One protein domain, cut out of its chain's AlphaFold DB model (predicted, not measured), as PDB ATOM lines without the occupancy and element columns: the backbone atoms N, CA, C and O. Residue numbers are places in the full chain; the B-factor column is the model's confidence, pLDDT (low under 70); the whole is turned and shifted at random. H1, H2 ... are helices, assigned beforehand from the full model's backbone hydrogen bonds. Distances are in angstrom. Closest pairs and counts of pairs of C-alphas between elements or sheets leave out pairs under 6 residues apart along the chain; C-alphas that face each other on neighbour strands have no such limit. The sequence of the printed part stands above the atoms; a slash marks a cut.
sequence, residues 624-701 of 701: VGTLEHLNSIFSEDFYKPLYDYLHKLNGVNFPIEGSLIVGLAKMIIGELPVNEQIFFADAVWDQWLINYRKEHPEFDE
ATOM      1  N   VAL A 624     155.708 101.627 116.300       79.94
ATOM      2  CA  VAL A 624     155.332 101.892 117.693       79.94
ATOM      3  C   VAL A 624     155.136 103.395 117.846       79.94
ATOM      4  O   VAL A 624     156.080 104.173 117.708       79.94
ATOM      5  N   GLY A 625     153.897 103.805 118.101       81.06
ATOM      6  CA  GLY A 625     153.520 105.209 118.163       81.06
ATOM      7  C   GLY A 625     154.095 105.909 119.391       81.06
ATOM      8  O   GLY A 625     153.940 105.437 120.519       81.06
ATOM      9  N   THR A 626     154.733 107.062 119.177       89.50
ATOM     10  CA  THR A 626     155.200 107.947 120.257       89.50
ATOM     11  C   THR A 626     154.100 108.925 120.686       89.50
ATOM     12  O   THR A 626     153.102 109.102 119.987       89.50
ATOM     13  N   LEU A 627     154.299 109.615 121.813       88.00
ATOM     14  CA  LEU A 627     153.392 110.676 122.269       88.00
ATOM     15  C   LEU A 627     153.215 111.792 121.222       88.00
ATOM     16  O   LEU A 627     152.125 112.330 121.075       88.00
ATOM     17  N   GLU A 628     154.265 112.105 120.460       86.44
ATOM     18  CA  GLU A 628     154.233 113.113 119.392       86.44
ATOM     19  C   GLU A 628     153.329 112.680 118.229       86.44
ATOM     20  O   GLU A 628     152.533 113.482 117.747       86.44
ATOM     21  N   HIS A 629     153.372 111.400 117.836       85.69
ATOM     22  CA  HIS A 629     152.442 110.848 116.845       85.69
ATOM     23  C   HIS A 629     150.994 110.925 117.344       85.69
ATOM     24  O   HIS A 629     150.100 111.283 116.581       85.69
ATOM     25  N   LEU A 630     150.754 110.626 118.625       86.06
ATOM     26  CA  LEU A 630     149.410 110.658 119.202       86.06
ATOM     27  C   LEU A 630     148.868 112.095 119.288       86.06
ATOM     28  O   LEU A 630     147.746 112.348 118.857       86.06
ATOM     29  N   ASN A 631     149.689 113.052 119.725       86.00
ATOM     30  CA  ASN A 631     149.359 114.480 119.696       86.00
ATOM     31  C   ASN A 631     149.138 115.001 118.265       86.00
ATOM     32  O   ASN A 631     148.277 115.847 118.055       86.00
ATOM     33  N   SER A 632     149.875 114.492 117.271       84.62
ATOM     34  CA  SER A 632     149.669 114.854 115.861       84.62
ATOM     35  C   SER A 632     148.396 114.251 115.256       84.62
ATOM     36  O   SER A 632     147.897 114.780 114.264       84.62
ATOM     37  N   ILE A 633     147.876 113.153 115.819       83.94
ATOM     38  CA  ILE A 633     146.577 112.576 115.444       83.94
ATOM     39  C   ILE A 633     145.439 113.377 116.086       83.94
ATOM     40  O   ILE A 633     144.458 113.692 115.413       83.94
ATOM     41  N   PHE A 634     145.572 113.749 117.361       83.81
ATOM     42  CA  PHE A 634     144.625 114.628 118.047       83.81
ATOM     43  C   PHE A 634     144.863 116.101 117.690       83.81
ATOM     44  O   PHE A 634     145.341 116.897 118.490       83.81
ATOM     45  N   SER A 635     144.477 116.486 116.473       81.00
ATOM     46  CA  SER A 635     144.288 117.900 116.133       81.00
ATOM     47  C   SER A 635     143.067 118.495 116.856       81.00
ATOM     48  O   SER A 635     142.239 117.775 117.427       81.00
ATOM     49  N   GLU A 636     142.913 119.824 116.812       78.94
ATOM     50  CA  GLU A 636     141.780 120.544 117.425       78.94
ATOM     51  C   GLU A 636     140.411 119.995 116.967       78.94
ATOM     52  O   GLU A 636     139.470 119.904 117.758       78.94
ATOM     53  N   ASP A 637     140.329 119.520 115.718       83.31
ATOM     54  CA  ASP A 637     139.150 118.875 115.128       83.31
ATOM     55  C   ASP A 637     138.710 117.572 115.818       83.31
ATOM     56  O   ASP A 637     137.544 117.187 115.703       83.31
ATOM     57  N   PHE A 638     139.609 116.906 116.549       87.69
ATOM     58  CA  PHE A 638     139.323 115.698 117.329       87.69
ATOM     59  C   PHE A 638     139.281 115.969 118.836       87.69
ATOM     60  O   PHE A 638     138.438 115.392 119.530       87.69
ATOM     61  N   TYR A 639     140.116 116.885 119.340       89.12
ATOM     62  CA  TYR A 639     140.048 117.331 120.734       89.12
ATOM     63  C   TYR A 639     138.711 117.989 121.064       89.12
ATOM     64  O   TYR A 639     138.117 117.677 122.097       89.12
ATOM     65  N   LYS A 640     138.195 118.864 120.194       91.19
ATOM     66  CA  LYS A 640     136.976 119.627 120.480       91.19
ATOM     67  C   LYS A 640     135.722 118.747 120.630       91.19
ATOM     68  O   LYS A 640     135.049 118.904 121.644       91.19
ATOM     69  N   PRO A 641     135.411 117.781 119.739       92.75
ATOM     70  CA  PRO A 641     134.293 116.860 119.965       92.75
ATOM     71  C   PRO A 641     134.456 115.992 121.221       92.75
ATOM     72  O   PRO A 641     133.461 115.719 121.896       92.75
ATOM     73  N   LEU A 642     135.685 115.568 121.547       94.06
ATOM     74  CA  LEU A 642     135.977 114.804 122.765       94.06
ATOM     75  C   LEU A 642     135.696 115.646 124.019       94.06
ATOM     76  O   LEU A 642     134.947 115.211 124.894       94.06
ATOM     77  N   TYR A 643     136.223 116.872 124.058       94.00
ATOM     78  CA  TYR A 643     135.976 117.845 125.118       94.00
ATOM     79  C   TYR A 643     134.482 118.180 125.256       94.00
ATOM     80  O   TYR A 643     133.932 118.072 126.351       94.00
ATOM     81  N   ASP A 644     133.791 118.508 124.161       94.19
ATOM     82  CA  ASP A 644     132.362 118.860 124.167       94.19
ATOM     83  C   ASP A 644     131.475 117.706 124.673       94.19
ATOM     84  O   ASP A 644     130.396 117.946 125.223       94.19
ATOM     85  N   TYR A 645     131.901 116.449 124.502       94.69
ATOM     86  CA  TYR A 645     131.215 115.278 125.054       94.69
ATOM     87  C   TYR A 645     131.545 115.056 126.539       94.69
ATOM     88  O   TYR A 645     130.628 114.896 127.351       94.69
ATOM     89  N   LEU A 646     132.823 115.121 126.923       94.44
ATOM     90  CA  LEU A 646     133.263 114.993 128.317       94.44
ATOM     91  C   LEU A 646     132.691 116.110 129.204       94.44
ATOM     92  O   LEU A 646     132.145 115.831 130.268       94.44
ATOM     93  N   HIS A 647     132.679 117.357 128.738       93.06
ATOM     94  CA  HIS A 647     132.068 118.488 129.443       93.06
ATOM     95  C   HIS A 647     130.556 118.290 129.673       93.06
ATOM     96  O   HIS A 647     130.026 118.693 130.709       93.06
ATOM     97  N   LYS A 648     129.836 117.626 128.754       92.62
ATOM     98  CA  LYS A 648     128.414 117.271 128.956       92.62
ATOM     99  C   LYS A 648     128.228 116.168 129.998       92.62
ATOM    100  O   LYS A 648     127.271 116.243 130.764       92.62
ATOM    101  N   LEU A 649     129.125 115.181 130.048       91.44
ATOM    102  CA  LEU A 649     129.134 114.161 131.102       91.44
ATOM    103  C   LEU A 649     129.442 114.781 132.476       91.44
ATOM    104  O   LEU A 649     128.720 114.520 133.440       91.44
ATOM    105  N   ASN A 650     130.419 115.687 132.548       90.88
ATOM    106  CA  ASN A 650     130.738 116.440 133.765       90.88
ATOM    107  C   ASN A 650     129.530 117.278 134.224       90.88
ATOM    108  O   ASN A 650     129.137 117.253 135.386       90.88
ATOM    109  N   GLY A 651     128.852 117.939 133.279       88.38
ATOM    110  CA  GLY A 651     127.650 118.740 133.524       88.38
ATOM    111  C   GLY A 651     126.426 117.974 134.052       88.38
ATOM    112  O   GLY A 651     125.491 118.614 134.534       88.38
ATOM    113  N   VAL A 652     126.418 116.634 134.001       88.44
ATOM    114  CA  VAL A 652     125.406 115.786 134.668       88.44
ATOM    115  C   VAL A 652     125.938 115.092 135.933       88.44
ATOM    116  O   VAL A 652     125.236 114.254 136.501       88.44
ATOM    117  N   ASN A 653     127.136 115.460 136.399       86.44
ATOM    118  CA  ASN A 653     127.906 114.827 137.479       86.44
ATOM    119  C   ASN A 653     128.244 113.344 137.213       86.44
ATOM    120  O   ASN A 653     128.206 112.525 138.132       86.44
ATOM    121  N   PHE A 654     128.531 112.968 135.963       86.38
ATOM    122  CA  PHE A 654     129.054 111.635 135.650       86.38
ATOM    123  C   PHE A 654     130.563 111.571 135.964       86.38
ATOM    124  O   PHE A 654     131.273 112.506 135.594       86.38
ATOM    125  N   PRO A 655     131.083 110.507 136.608       86.69
ATOM    126  CA  PRO A 655     132.506 110.400 136.932       86.69
ATOM    127  C   PRO A 655     133.358 110.248 135.663       86.69
ATOM    128  O   PRO A 655     133.157 109.326 134.871       86.69
ATOM    129  N   ILE A 656     134.328 111.144 135.474       91.69
ATOM    130  CA  ILE A 656     135.232 111.134 134.316       91.69
ATOM    131  C   ILE A 656     136.567 110.519 134.729       91.69
ATOM    132  O   ILE A 656     137.572 111.199 134.908       91.69
ATOM    133  N   GLU A 657     136.556 109.200 134.889       93.12
ATOM    134  CA  GLU A 657     137.769 108.411 135.087       93.12
ATOM    135  C   GLU A 657     138.702 108.497 133.867       93.12
ATOM    136  O   GLU A 657     138.257 108.561 132.715       93.12
ATOM    137  N   GLY A 658     140.011 108.370 134.095       91.31
ATOM    138  CA  GLY A 658     140.995 108.251 133.010       91.31
ATOM    139  C   GLY A 658     140.719 107.086 132.044       91.31
ATOM    140  O   GLY A 658     141.002 107.189 130.850       91.31
ATOM    141  N   SER A 659     140.087 106.016 132.543       93.06
ATOM    142  CA  SER A 659     139.612 104.858 131.773       93.06
ATOM    143  C   SER A 659     138.648 105.259 130.643       93.06
ATOM    144  O   SER A 659     138.765 104.767 129.518       93.06
ATOM    145  N   LEU A 660     137.739 106.203 130.914       94.12
ATOM    146  CA  LEU A 660     136.769 106.734 129.962       94.12
ATOM    147  C   LEU A 660     137.441 107.634 128.922       94.12
ATOM    148  O   LEU A 660     137.195 107.464 127.729       94.12
ATOM    149  N   ILE A 661     138.297 108.564 129.358       94.38
ATOM    150  CA  ILE A 661     138.999 109.498 128.462       94.38
ATOM    151  C   ILE A 661     139.861 108.711 127.463       94.38
ATOM    152  O   ILE A 661     139.720 108.879 126.250       94.38
ATOM    153  N   VAL A 662     140.696 107.790 127.958       94.44
ATOM    154  CA  VAL A 662     141.548 106.929 127.122       94.44
ATOM    155  C   VAL A 662     140.710 105.978 126.260       94.44
ATOM    156  O   VAL A 662     141.070 105.727 125.114       94.44
ATOM    157  N   GLY A 663     139.570 105.480 126.751       94.06
ATOM    158  CA  GLY A 663     138.646 104.652 125.967       94.06
ATOM    159  C   GLY A 663     138.024 105.396 124.779       94.06
ATOM    160  O   GLY A 663     138.013 104.878 123.662       94.06
ATOM    161  N   LEU A 664     137.558 106.631 124.991       94.62
ATOM    162  CA  LEU A 664     137.017 107.496 123.936       94.62
ATOM    163  C   LEU A 664     138.104 107.909 122.934       94.62
ATOM    164  O   LEU A 664     137.856 107.908 121.730       94.62
ATOM    165  N   ALA A 665     139.319 108.189 123.404       93.00
ATOM    166  CA  ALA A 665     140.454 108.509 122.546       93.00
ATOM    167  C   ALA A 665     140.907 107.298 121.700       93.00
ATOM    168  O   ALA A 665     141.047 107.411 120.480       93.00
ATOM    169  N   LYS A 666     141.025 106.104 122.302       92.12
ATOM    170  CA  LYS A 666     141.258 104.837 121.580       92.12
ATOM    171  C   LYS A 666     140.147 104.559 120.553       92.12
ATOM    172  O   LYS A 666     140.447 104.073 119.465       92.12
ATOM    173  N   MET A 667     138.891 104.919 120.844       92.50
ATOM    174  CA  MET A 667     137.790 104.837 119.874       92.50
ATOM    175  C   MET A 667     137.981 105.803 118.694       92.50
ATOM    176  O   MET A 667     137.814 105.374 117.560       92.50
ATOM    177  N   ILE A 668     138.359 107.068 118.929       90.94
ATOM    178  CA  ILE A 668     138.617 108.040 117.848       90.94
ATOM    179  C   ILE A 668     139.704 107.518 116.899       90.94
ATOM    180  O   ILE A 668     139.501 107.545 115.688       90.94
ATOM    181  N   ILE A 669     140.807 106.971 117.428       88.38
ATOM    182  CA  ILE A 669     141.853 106.361 116.587       88.38
ATOM    183  C   ILE A 669     141.320 105.140 115.817       88.38
ATOM    184  O   ILE A 669     141.659 104.963 114.651       88.38
ATOM    185  N   GLY A 670     140.446 104.330 116.421       86.19
ATOM    186  CA  GLY A 670     139.826 103.171 115.763       86.19
ATOM    187  C   GLY A 670     138.867 103.505 114.607       86.19
ATOM    188  O   GLY A 670     138.640 102.649 113.757       86.19
ATOM    189  N   GLU A 671     138.327 104.726 114.555       85.75
ATOM    190  CA  GLU A 671     137.484 105.219 113.448       85.75
ATOM    191  C   GLU A 671     138.324 105.812 112.293       85.75
ATOM    192  O   GLU A 671     137.802 106.054 111.200       85.75
ATOM    193  N   LEU A 672     139.625 106.071 112.508       84.19
ATOM    194  CA  LEU A 672     140.495 106.661 111.490       84.19
ATOM    195  C   LEU A 672     140.842 105.658 110.373       84.19
ATOM    196  O   LEU A 672     141.154 104.497 110.641       84.19
ATOM    197  N   PRO A 673     140.880 106.105 109.103       73.31
ATOM    198  CA  PRO A 673     141.225 105.280 107.946       73.31
ATOM    199  C   PRO A 673     142.749 105.114 107.808       73.31
ATOM    200  O   PRO A 673     143.317 105.420 106.760       73.31
ATOM    201  N   VAL A 674     143.435 104.708 108.877       66.81
ATOM    202  CA  VAL A 674     144.901 104.645 108.873       66.81
ATOM    203  C   VAL A 674     145.362 103.452 108.034       66.81
ATOM    204  O   VAL A 674     145.043 102.304 108.341       66.81
ATOM    205  N   ASN A 675     146.132 103.720 106.974       53.91
ATOM    206  CA  ASN A 675     146.731 102.674 106.132       53.91
ATOM    207  C   ASN A 675     147.807 101.856 106.878       53.91
ATOM    208  O   ASN A 675     148.169 100.769 106.436       53.91
ATOM    209  N   GLU A 676     148.285 102.362 108.018       58.12
ATOM    210  CA  GLU A 676     149.238 101.717 108.920       58.12
ATOM    211  C   GLU A 676     148.644 101.666 110.334       58.12
ATOM    212  O   GLU A 676     148.265 102.692 110.896       58.12
ATOM    213  N   GLN A 677     148.560 100.479 110.943       66.94
ATOM    214  CA  GLN A 677     148.097 100.350 112.329       66.94
ATOM    215  C   GLN A 677     149.214 100.740 113.307       66.94
ATOM    216  O   GLN A 677     149.956  99.886 113.795       66.94
ATOM    217  N   ILE A 678     149.320 102.039 113.599       80.75
ATOM    218  CA  ILE A 678     150.222 102.566 114.630       80.75
ATOM    219  C   ILE A 678     149.788 102.014 115.994       80.75
ATOM    220  O   ILE A 678     148.676 102.274 116.461       80.75
ATOM    221  N   PHE A 679     150.670 101.256 116.649       83.94
ATOM    222  CA  PHE A 679     150.394 100.687 117.968       83.94
ATOM    223  C   PHE A 679     150.963 101.582 119.072       83.94
ATOM    224  O   PHE A 679     152.176 101.761 119.180       83.94
ATOM    225  N   PHE A 680     150.085 102.109 119.923       87.62
ATOM    226  CA  PHE A 680     150.447 102.936 121.074       87.62
ATOM    227  C   PHE A 680     150.430 102.098 122.356       87.62
ATOM    228  O   PHE A 680     149.371 101.622 122.771       87.62
ATOM    229  N   ALA A 681     151.593 101.935 122.990       90.12
ATOM    230  CA  ALA A 681     151.713 101.261 124.283       90.12
ATOM    231  C   ALA A 681     150.996 102.049 125.396       90.12
ATOM    232  O   ALA A 681     150.944 103.277 125.347       90.12
ATOM    233  N   ASP A 682     150.484 101.370 126.427       90.75
ATOM    234  CA  ASP A 682     149.664 102.023 127.461       90.75
ATOM    235  C   ASP A 682     150.401 103.135 128.228       90.75
ATOM    236  O   ASP A 682     149.800 104.165 128.495       90.75
ATOM    237  N   ALA A 683     151.723 103.042 128.413       92.75
ATOM    238  CA  ALA A 683     152.518 104.137 128.984       92.75
ATOM    239  C   ALA A 683     152.460 105.453 128.166       92.75
ATOM    240  O   ALA A 683     152.616 106.535 128.729       92.75
ATOM    241  N   VAL A 684     152.214 105.382 126.850       92.62
ATOM    242  CA  VAL A 684     151.993 106.564 125.993       92.62
ATOM    243  C   VAL A 684     150.594 107.137 126.225       92.62
ATOM    244  O   VAL A 684     150.432 108.355 126.263       92.62
ATOM    245  N   TRP A 685     149.596 106.275 126.442       94.12
ATOM    246  CA  TRP A 685     148.237 106.682 126.811       94.12
ATOM    247  C   TRP A 685     148.174 107.311 128.203       94.12
ATOM    248  O   TRP A 685     147.518 108.337 128.361       94.12
ATOM    249  N   ASP A 686     148.896 106.758 129.178       93.62
ATOM    250  CA  ASP A 686     149.019 107.319 130.526       93.62
ATOM    251  C   ASP A 686     149.681 108.705 130.478       93.62
ATOM    252  O   ASP A 686     149.182 109.665 131.067       93.62
ATOM    253  N   GLN A 687     150.779 108.846 129.724       93.56
ATOM    254  CA  GLN A 687     151.474 110.127 129.569       93.56
ATOM    255  C   GLN A 687     150.629 111.168 128.813       93.56
ATOM    256  O   GLN A 687     150.671 112.351 129.158       93.56
ATOM    257  N   TRP A 688     149.840 110.744 127.820       94.56
ATOM    258  CA  TRP A 688     148.882 111.608 127.130       94.56
ATOM    259  C   TRP A 688     147.742 112.052 128.052       94.56
ATOM    260  O   TRP A 688     147.481 113.247 128.151       94.56
ATOM    261  N   LEU A 689     147.128 111.129 128.797       94.12
ATOM    262  CA  LEU A 689     146.074 111.421 129.775       94.12
ATOM    263  C   LEU A 689     146.544 112.429 130.836       94.12
ATOM    264  O   LEU A 689     145.817 113.364 131.172       94.12
ATOM    265  N   ILE A 690     147.778 112.272 131.324       94.00
ATOM    266  CA  ILE A 690     148.423 113.202 132.262       94.00
ATOM    267  C   ILE A 690     148.600 114.604 131.659       94.00
ATOM    268  O   ILE A 690     148.605 115.583 132.401       94.00
ATOM    269  N   ASN A 691     148.766 114.738 130.343       92.62
ATOM    270  CA  ASN A 691     148.821 116.048 129.691       92.62
ATOM    271  C   ASN A 691     147.415 116.608 129.437       92.62
ATOM    272  O   ASN A 691     147.160 117.752 129.798       92.62
ATOM    273  N   TYR A 692     146.485 115.778 128.960       91.38
ATOM    274  CA  TYR A 692     145.089 116.159 128.740       91.38
ATOM    275  C   TYR A 692     144.419 116.703 130.012       91.38
ATOM    276  O   TYR A 692     143.751 117.731 129.961       91.38
ATOM    277  N   ARG A 693     144.654 116.086 131.181       92.19
ATOM    278  CA  ARG A 693     144.152 116.601 132.471       92.19
ATOM    279  C   ARG A 693     144.794 117.923 132.913       92.19
ATOM    280  O   ARG A 693     144.105 118.756 133.480       92.19
ATOM    281  N   LYS A 694     146.069 118.183 132.590       92.69
ATOM    282  CA  LYS A 694     146.692 119.503 132.853       92.69
ATOM    283  C   LYS A 694     146.106 120.612 131.978       92.69
ATOM    284  O   LYS A 694     146.095 121.765 132.397       92.69
ATOM    285  N   GLU A 695     145.685 120.270 130.764       89.69
ATOM    286  CA  GLU A 695     145.017 121.185 129.831       89.69
ATOM    287  C   GLU A 695     143.537 121.386 130.207       89.69
ATOM    288  O   GLU A 695     143.008 122.482 130.032       89.69
ATOM    289  N   HIS A 696     142.914 120.366 130.810       89.94
ATOM    290  CA  HIS A 696     141.520 120.340 131.263       89.94
ATOM    291  C   HIS A 696     141.383 119.958 132.753       89.94
ATOM    292  O   HIS A 696     140.892 118.865 133.067       89.94
ATOM    293  N   PRO A 697     141.781 120.838 133.693       88.75
ATOM    294  CA  PRO A 697     141.715 120.569 135.136       88.75
ATOM    295  C   PRO A 697     140.278 120.406 135.663       88.75
ATOM    296  O   PRO A 697     140.065 119.885 136.753       88.75
ATOM    297  N   GLU A 698     139.263 120.797 134.889       87.44
ATOM    298  CA  GLU A 698     137.860 120.434 135.113       87.44
ATOM    299  C   GLU A 698     137.576 118.917 135.053       87.44
ATOM    300  O   GLU A 698     136.478 118.505 135.433       87.44
ATOM    301  N   PHE A 699     138.529 118.094 134.597       87.25
ATOM    302  CA  PHE A 699     138.449 116.627 134.561       87.25
ATOM    303  C   PHE A 699     139.471 115.918 135.475       87.25
ATOM    304  O   PHE A 699     139.661 114.707 135.322       87.25
ATOM    305  N   ASP A 700     140.134 116.633 136.393       80.94
ATOM    306  CA  ASP A 700     140.868 116.015 137.511       80.94
ATOM    307  C   ASP A 700     139.897 115.455 138.578       80.94
ATOM    308  O   ASP A 700     138.759 115.913 138.704       80.94
ATOM    309  N   GLU A 701     140.352 114.436 139.323       60.38
ATOM    310  CA  GLU A 701     139.603 113.703 140.374       60.38
ATOM    311  C   GLU A 701     139.892 114.218 141.798       60.38
ATOM    312  O   GLU A 701     141.087 114.425 142.122       60.38
TER     313      GLU A 701
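Overview. This is residues 624 to 701 of the 701 residues of an uncharacterized protein of Litomosoides sigmodontis (UniProt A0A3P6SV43). Four helices stand round a shared core: H2 and H3 fold back on each other as a helical hairpin, H4 crosses the first part of H3, and the short H1 packs on the first half of H4. The links H2 to H3 and H3 to H4 reach out to the two far ends of the long axis. The printed part has 78 residues with four named helices, H1, H2, H3 and H4 along the chain, and no named strand; the class is all helix. The whole is compact, with a radius of gyration of the C-alphas of 12.5 A, and its outline is elongated, spanning 38 by 23 by 18 A.

Arrangement. H2, residues 636 to 650, is the longest helix by residues. It touches H3, residues 658 to 671, where the closest C-alphas, those of Leu 642 and Leu 664, are 7.5 A apart. The two run opposite ways at a steep tilt of 39 degrees and form a helical hairpin. H3 touches H4, residues 682 to 695, with residues 658 to 662 of H3 and 685 to 689 of H4 alone; the closest C-alphas, those of Val 662 and Trp 685, are 6.7 A apart. Their lines are only just about perpendicular, at 71 degrees. H4 touches H1, residues 627 to 633, with residues 684 to 688 alone; the closest C-alphas, those of Leu 627 and Val 684, are 5.7 A apart. These two are also only just about perpendicular, at 70.0 degrees. H1 and H3 are close but not clearly touching, with the C-alphas of Ile 633 and Ile 669 7.9 A apart. H2 is apart from H4 and from H1. The helix packing is mostly crossed: of the three pairs that touch, 0 are at a shallow tilt. Every O i to N i+4 pair is within hydrogen-bond range in H1 and H3, against 9 of 11 in H2 and 9 of 10 in H4.

Along the chain. H2 runs 20.1 A from its first to its last C-alpha, beginning at C-alpha 636 (141.780, 120.544, 117.425). H3 is also 20.1 A long, from Gly 658 to Glu 671. H4 is 19.9 A long and ends at C-alpha 695 (145.017, 121.185, 129.831). H1, 9.8 A long, begins at C-alpha 627 (153.392, 110.676, 122.269).

Size, cuts and confidence. The two C-alphas farthest apart, those of Asn 653 and Asn 675, are 38.5 A apart. The printed part has no cut and ends at Glu 701, the chain's last residue. The link H1 to H2 is tight, with 2 residues; H2 to H3, with 7, and H3 to H4, with 10, are short. The mean pLDDT of the printed part is 87.5, and residues 674 to 677 and residue 701 are under 70.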